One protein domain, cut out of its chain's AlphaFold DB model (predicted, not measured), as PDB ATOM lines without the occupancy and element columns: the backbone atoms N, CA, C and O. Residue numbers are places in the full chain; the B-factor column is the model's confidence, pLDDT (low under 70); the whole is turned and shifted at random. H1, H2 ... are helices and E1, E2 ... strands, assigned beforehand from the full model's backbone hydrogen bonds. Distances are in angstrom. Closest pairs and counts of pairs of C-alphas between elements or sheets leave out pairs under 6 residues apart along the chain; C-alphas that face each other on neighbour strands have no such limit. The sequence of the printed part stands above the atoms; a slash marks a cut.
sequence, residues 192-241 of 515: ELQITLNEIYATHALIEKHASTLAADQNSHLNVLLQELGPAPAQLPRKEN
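This is residues 192 to 241 of the 515 residues of the protein "Ras-GAP domain-containing protein" of Trichophyton rubrum (strain ATCC MYA-4607 / CBS 118892) (UniProt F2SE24). One helix, H1, makes a shaft, with strand E1 leading in at its first end, a loose head of H2 and H3 at the other, and residues 230 to 241 folding back along it without a named element. The 50 printed residues, mostly helix, run E1, H1, H2, H3; the whole is loose, radius of gyration of the C-alphas 12.3 A, and elongated, spanning 39 by 24 by 16 A.

E1, residues 192 to 196, pairs with no named strand and meets H1, residues 197 to 209, only through their link. H3, residues 221 to 229, is close to H1 but not clearly touching: the closest C-alphas, of Glu 208 and Leu 226, are 7.1 A apart, at a steep tilt of 61 degrees, opposite ways. H2, residues 211 to 214, is close to H3 but not clearly touching; the closest C-alphas, of Ala 211 and Asn 223, are 7.4 A apart. In H1 and H3 every O i to N i+4 pair is within hydrogen-bond range; H2 is too short for one.

E1 begins at C-alpha 192 (16.898, -52.912, 23.054). H1 measures 18.2 A, H3 12.5 A, ending at C-alpha 229 (3.754, -38.050, 24.916).

The printed part has no cut, and no printed residue is under 70.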
ATOM      1  N   GLU A 192      18.247 -52.400  22.785       78.38
ATOM      2  CA  GLU A 192      16.898 -52.912  23.054       78.38
ATOM      3  C   GLU A 192      16.680 -53.143  24.554       78.38
ATOM      4  O   GLU A 192      17.546 -53.673  25.253       78.38
ATOM      5  N   LEU A 193      15.496 -52.783  25.055       82.62
ATOM      6  CA  LEU A 193      15.053 -53.077  26.417       82.62
ATOM      7  C   LEU A 193      13.888 -54.059  26.409       82.62
ATOM      8  O   LEU A 193      12.867 -53.827  25.767       82.62
ATOM      9  N   GLN A 194      13.986 -55.117  27.208       90.75
ATOM     10  CA  GLN A 194      12.821 -55.920  27.557       90.75
ATOM     11  C   GLN A 194      12.136 -55.286  28.774       90.75
ATOM     12  O   GLN A 194      12.690 -55.297  29.871       90.75
ATOM     13  N   ILE A 195      10.944 -54.718  28.585       93.38
ATOM     14  CA  ILE A 195      10.228 -53.948  29.615       93.38
ATOM     15  C   ILE A 195       8.717 -54.195  29.528       93.38
ATOM     16  O   ILE A 195       8.176 -54.451  28.451       93.38
ATOM     17  N   THR A 196       8.007 -54.158  30.653       95.25
ATOM     18  CA  THR A 196       6.542 -54.289  30.682       95.25
ATOM     19  C   THR A 196       5.832 -52.953  30.466       95.25
ATOM     20  O   THR A 196       6.355 -51.888  30.792       95.25
ATOM     21  N   LEU A 197       4.595 -52.994  29.954       93.81
ATOM     22  CA  LEU A 197       3.790 -51.780  29.746       93.81
ATOM     23  C   LEU A 197       3.604 -50.972  31.041       93.81
ATOM     24  O   LEU A 197       3.730 -49.752  31.030       93.81
ATOM     25  N   ASN A 198       3.382 -51.641  32.176       95.50
ATOM     26  CA  ASN A 198       3.226 -50.958  33.461       95.50
ATOM     27  C   ASN A 198       4.517 -50.324  33.980       95.50
ATOM     28  O   ASN A 198       4.428 -49.328  34.697       95.50
ATOM     29  N   GLU A 199       5.690 -50.871  33.650       94.75
ATOM     30  CA  GLU A 199       6.978 -50.240  33.971       94.75
ATOM     31  C   GLU A 199       7.187 -48.977  33.131       94.75
ATOM     32  O   GLU A 199       7.584 -47.951  33.683       94.75
ATOM     33  N   ILE A 200       6.834 -49.009  31.839       93.56
ATOM     34  CA  ILE A 200       6.849 -47.819  30.971       93.56
ATOM     35  C   ILE A 200       5.906 -46.747  31.530       93.56
ATOM     36  O   ILE A 200       6.319 -45.607  31.735       93.56
ATOM     37  N   TYR A 201       4.654 -47.105  31.831       94.88
ATOM     38  CA  TYR A 201       3.657 -46.154  32.335       94.88
ATOM     39  C   TYR A 201       4.023 -45.600  33.712       94.88
ATOM     40  O   TYR A 201       3.881 -44.403  33.946       94.88
ATOM     41  N   ALA A 202       4.553 -46.433  34.612       95.56
ATOM     42  CA  ALA A 202       5.033 -45.971  35.911       95.56
ATOM     43  C   ALA A 202       6.224 -45.012  35.774       95.56
ATOM     44  O   ALA A 202       6.277 -44.003  36.475       95.56
ATOM     45  N   THR A 203       7.153 -45.306  34.861       94.75
ATOM     46  CA  THR A 203       8.294 -44.431  34.571       94.75
ATOM     47  C   THR A 203       7.810 -43.088  34.031       94.75
ATOM     48  O   THR A 203       8.201 -42.051  34.559       94.75
ATOM     49  N   HIS A 204       6.891 -43.095  33.060       94.69
ATOM     50  CA  HIS A 204       6.305 -41.873  32.511       94.69
ATOM     51  C   HIS A 204       5.584 -41.049  33.591       94.69
ATOM     52  O   HIS A 204       5.876 -39.868  33.747       94.69
ATOM     53  N   ALA A 205       4.741 -41.680  34.413       95.19
ATOM     54  CA  ALA A 205       4.020 -41.001  35.491       95.19
ATOM     55  C   ALA A 205       4.958 -40.374  36.540       95.19
ATOM     56  O   ALA A 205       4.673 -39.302  37.079       95.19
ATOM     57  N   LEU A 206       6.086 -41.025  36.852       95.19
ATOM     58  CA  LEU A 206       7.091 -40.475  37.764       95.19
ATOM     59  C   LEU A 206       7.822 -39.276  37.156       95.19
ATOM     60  O   LEU A 206       8.051 -38.293  37.862       95.19
ATOM     61  N   ILE A 207       8.169 -39.345  35.869       94.69
ATOM     62  CA  ILE A 207       8.801 -38.231  35.160       94.69
ATOM     63  C   ILE A 207       7.831 -37.048  35.088       94.69
ATOM     64  O   ILE A 207       8.220 -35.946  35.458       94.69
ATOM     65  N   GLU A 208       6.572 -37.275  34.706       92.94
ATOM     66  CA  GLU A 208       5.527 -36.246  34.641       92.94
ATOM     67  C   GLU A 208       5.340 -35.559  36.003       92.94
ATOM     68  O   GLU A 208       5.407 -34.333  36.111       92.94
ATOM     69  N   LYS A 209       5.216 -36.345  37.079       93.62
ATOM     70  CA  LYS A 209       5.071 -35.832  38.451       93.62
ATOM     71  C   LYS A 209       6.224 -34.921  38.884       93.62
ATOM     72  O   LYS A 209       6.019 -34.022  39.701       93.62
ATOM     73  N   HIS A 210       7.432 -35.178  38.393       94.12
ATOM     74  CA  HIS A 210       8.647 -34.450  38.763       94.12
ATOM     75  C   HIS A 210       9.201 -33.579  37.623       94.12
ATOM     76  O   HIS A 210      10.323 -33.075  37.725       94.12
ATOM     77  N   ALA A 211       8.407 -33.352  36.571       90.19
ATOM     78  CA  ALA A 211       8.824 -32.657  35.358       90.19
ATOM     79  C   ALA A 211       9.294 -31.228  35.642       90.19
ATOM     80  O   ALA A 211      10.303 -30.799  35.097       90.19
ATOM     81  N   SER A 212       8.651 -30.524  36.578       89.25
ATOM     82  CA  SER A 212       9.039 -29.160  36.963       89.25
ATOM     83  C   SER A 212      10.482 -29.043  37.464       89.25
ATOM     84  O   SER A 212      11.084 -27.980  37.356       89.25
ATOM     85  N   THR A 213      11.032 -30.114  38.044       91.44
ATOM     86  CA  THR A 213      12.405 -30.140  38.571       91.44
ATOM     87  C   THR A 213      13.378 -30.760  37.570       91.44
ATOM     88  O   THR A 213      14.503 -30.288  37.447       91.44
ATOM     89  N   LEU A 214      12.959 -31.819  36.870       88.06
ATOM     90  CA  LEU A 214      13.802 -32.546  35.911       88.06
ATOM     91  C   LEU A 214      13.962 -31.805  34.576       88.06
ATOM     92  O   LEU A 214      15.011 -31.894  33.949       88.06
ATOM     93  N   ALA A 215      12.932 -31.070  34.162       85.75
ATOM     94  CA  ALA A 215      12.840 -30.338  32.905       85.75
ATOM     95  C   ALA A 215      12.575 -28.845  33.176       85.75
ATOM     96  O   ALA A 215      11.667 -28.236  32.616       85.75
ATOM     97  N   ALA A 216      13.356 -28.263  34.096       83.00
ATOM     98  CA  ALA A 216      13.222 -26.857  34.489       83.00
ATOM     99  C   ALA A 216      13.457 -25.891  33.313       83.00
ATOM    100  O   ALA A 216      12.849 -24.823  33.255       83.00
ATOM    101  N   ASP A 217      14.325 -26.279  32.375       84.88
ATOM    102  CA  ASP A 217      14.465 -25.601  31.093       84.88
ATOM    103  C   ASP A 217      13.354 -26.057  30.141       84.88
ATOM    104  O   ASP A 217      13.255 -27.238  29.785       84.88
ATOM    105  N   GLN A 218      12.539 -25.096  29.705       78.31
ATOM    106  CA  GLN A 218      11.438 -25.332  28.776       78.31
ATOM    107  C   GLN A 218      11.918 -25.869  27.424       78.31
ATOM    108  O   GLN A 218      11.160 -26.577  26.763       78.31
ATOM    109  N   ASN A 219      13.172 -25.597  27.056       79.12
ATOM    110  CA  ASN A 219      13.791 -26.073  25.823       79.12
ATOM    111  C   ASN A 219      14.549 -27.396  26.000       79.12
ATOM    112  O   ASN A 219      15.142 -27.899  25.046       79.12
ATOM    113  N   SER A 220      14.541 -27.987  27.200       84.88
ATOM    114  CA  SER A 220      15.179 -29.283  27.408       84.88
ATOM    115  C   SER A 220      14.499 -30.369  26.576       84.88
ATOM    116  O   SER A 220      13.273 -30.439  26.469       84.88
ATOM    117  N   HIS A 221      15.314 -31.271  26.036       86.00
ATOM    118  CA  HIS A 221      14.869 -32.450  25.297       86.00
ATOM    119  C   HIS A 221      13.756 -33.207  26.044       86.00
ATOM    120  O   HIS A 221      12.696 -33.491  25.487       86.00
ATOM    121  N   LEU A 222      13.936 -33.444  27.347       87.75
ATOM    122  CA  LEU A 222      12.939 -34.125  28.171       87.75
ATOM    123  C   LEU A 222      11.574 -33.415  28.168       87.75
ATOM    124  O   LEU A 222      10.552 -34.089  28.070       87.75
ATOM    125  N   ASN A 223      11.545 -32.079  28.234       87.81
ATOM    126  CA  ASN A 223      10.293 -31.323  28.205       87.81
ATOM    127  C   ASN A 223       9.549 -31.506  26.876       87.81
ATOM    128  O   ASN A 223       8.342 -31.728  26.868       87.81
ATOM    129  N   VAL A 224      10.279 -31.464  25.757       88.75
ATOM    130  CA  VAL A 224       9.713 -31.663  24.415       88.75
ATOM    131  C   VAL A 224       9.081 -33.054  24.290       88.75
ATOM    132  O   VAL A 224       7.962 -33.171  23.799       88.75
ATOM    133  N   LEU A 225       9.747 -34.107  24.784       90.50
ATOM    134  CA  LEU A 225       9.167 -35.458  24.768       90.50
ATOM    135  C   LEU A 225       7.925 -35.579  25.642       90.50
ATOM    136  O   LEU A 225       6.971 -36.229  25.231       90.50
ATOM    137  N   LEU A 226       7.920 -34.975  26.832       90.75
ATOM    138  CA  LEU A 226       6.760 -35.024  27.723       90.75
ATOM    139  C   LEU A 226       5.552 -34.300  27.126       90.75
ATOM    140  O   LEU A 226       4.427 -34.782  27.243       90.75
ATOM    141  N   GLN A 227       5.776 -33.173  26.444       89.19
ATOM    142  CA  GLN A 227       4.709 -32.459  25.742       89.19
ATOM    143  C   GLN A 227       4.106 -33.291  24.606       89.19
ATOM    144  O   GLN A 227       2.893 -33.260  24.411       89.19
ATOM    145  N   GLU A 228       4.928 -34.052  23.883       90.06
ATOM    146  CA  GLU A 228       4.463 -34.922  22.800       90.06
ATOM    147  C   GLU A 228       3.797 -36.207  23.288       90.06
ATOM    148  O   GLU A 228       2.793 -36.628  22.714       90.06
ATOM    149  N   LEU A 229       4.338 -36.838  24.337       91.00
ATOM    150  CA  LEU A 229       3.754 -38.050  24.916       91.00
ATOM    151  C   LEU A 229       2.403 -37.775  25.586       91.00
ATOM    152  O   LEU A 229       1.558 -38.672  25.637       91.00
ATOM    153  N   GLY A 230       2.201 -36.562  26.106       90.81
ATOM    154  CA  GLY A 230       1.005 -36.197  26.854       90.81
ATOM    155  C   GLY A 230       0.947 -36.861  28.240       90.81
ATOM    156  O   GLY A 230       1.980 -37.233  28.788       90.81
ATOM    157  N   PRO A 231      -0.249 -36.997  28.844       92.62
ATOM    158  CA  PRO A 231      -0.386 -37.522  30.202       92.62
ATOM    159  C   PRO A 231      -0.075 -39.021  30.283       92.62
ATOM    160  O   PRO A 231      -0.413 -39.798  29.383       92.62
ATOM    161  N   ALA A 232       0.514 -39.455  31.400       92.56
ATOM    162  CA  ALA A 232       0.857 -40.856  31.594       92.56
ATOM    163  C   ALA A 232      -0.387 -41.772  31.643       92.56
ATOM    164  O   ALA A 232      -1.326 -41.514  32.407       92.56
ATOM    165  N   PRO A 233      -0.407 -42.884  30.880       93.81
ATOM    166  CA  PRO A 233      -1.499 -43.850  30.943       93.81
ATOM    167  C   PRO A 233      -1.625 -44.518  32.319       93.81
ATOM    168  O   PRO A 233      -0.642 -44.713  33.037       93.81
ATOM    169  N   ALA A 234      -2.842 -44.942  32.667       93.00
ATOM    170  CA  ALA A 234      -3.072 -45.738  33.869       93.00
ATOM    171  C   ALA A 234      -2.468 -47.146  33.735       93.00
ATOM    172  O   ALA A 234      -2.430 -47.729  32.651       93.00
ATOM    173  N   GLN A 235      -2.034 -47.719  34.859       91.94
ATOM    174  CA  GLN A 235      -1.514 -49.084  34.874       91.94
ATOM    175  C   GLN A 235      -2.595 -50.100  34.491       91.94
ATOM    176  O   GLN A 235      -3.730 -50.054  34.967       91.94
ATOM    177  N   LEU A 236      -2.202 -51.057  33.659       93.12
ATOM    178  CA  LEU A 236      -3.053 -52.118  33.152       93.12
ATOM    179  C   LEU A 236      -3.208 -53.257  34.172       93.12
ATOM    180  O   LEU A 236      -2.284 -53.536  34.953       93.12
ATOM    181  N   PRO A 237      -4.338 -53.990  34.139       93.94
ATOM    182  CA  PRO A 237      -4.501 -55.232  34.885       93.94
ATOM    183  C   PRO A 237      -3.401 -56.251  34.555       93.94
ATOM    184  O   PRO A 237      -2.908 -56.322  33.431       93.94
ATOM    185  N   ARG A 238      -3.067 -57.133  35.509       88.12
ATOM    186  CA  ARG A 238      -1.992 -58.141  35.348       88.12
ATOM    187  C   ARG A 238      -2.107 -59.001  34.084       88.12
ATOM    188  O   ARG A 238      -1.086 -59.443  33.579       88.12
ATOM    189  N   LYS A 239      -3.328 -59.256  33.599       91.19
ATOM    190  CA  LYS A 239      -3.577 -60.053  32.386       91.19
ATOM    191  C   LYS A 239      -3.140 -59.343  31.099       91.19
ATOM    192  O   LYS A 239      -2.853 -60.015  30.118       91.19
ATOM    193  N   GLU A 240      -3.094 -58.015  31.114       90.19
ATOM    194  CA  GLU A 240      -2.783 -57.165  29.959       90.19
ATOM    195  C   GLU A 240      -1.369 -56.567  30.041       90.19
ATOM    196  O   GLU A 240      -0.828 -56.105  29.036       90.19
ATOM    197  N   ASN A 241      -0.733 -56.622  31.218       93.44
ATOM    198  CA  ASN A 241       0.646 -56.185  31.430       93.44
ATOM    199  C   ASN A 241       1.666 -57.160  30.815       93.44
ATOM    200  O   ASN A 241       2.289 -57.963  31.512       93.44
TER     201      ASN A 241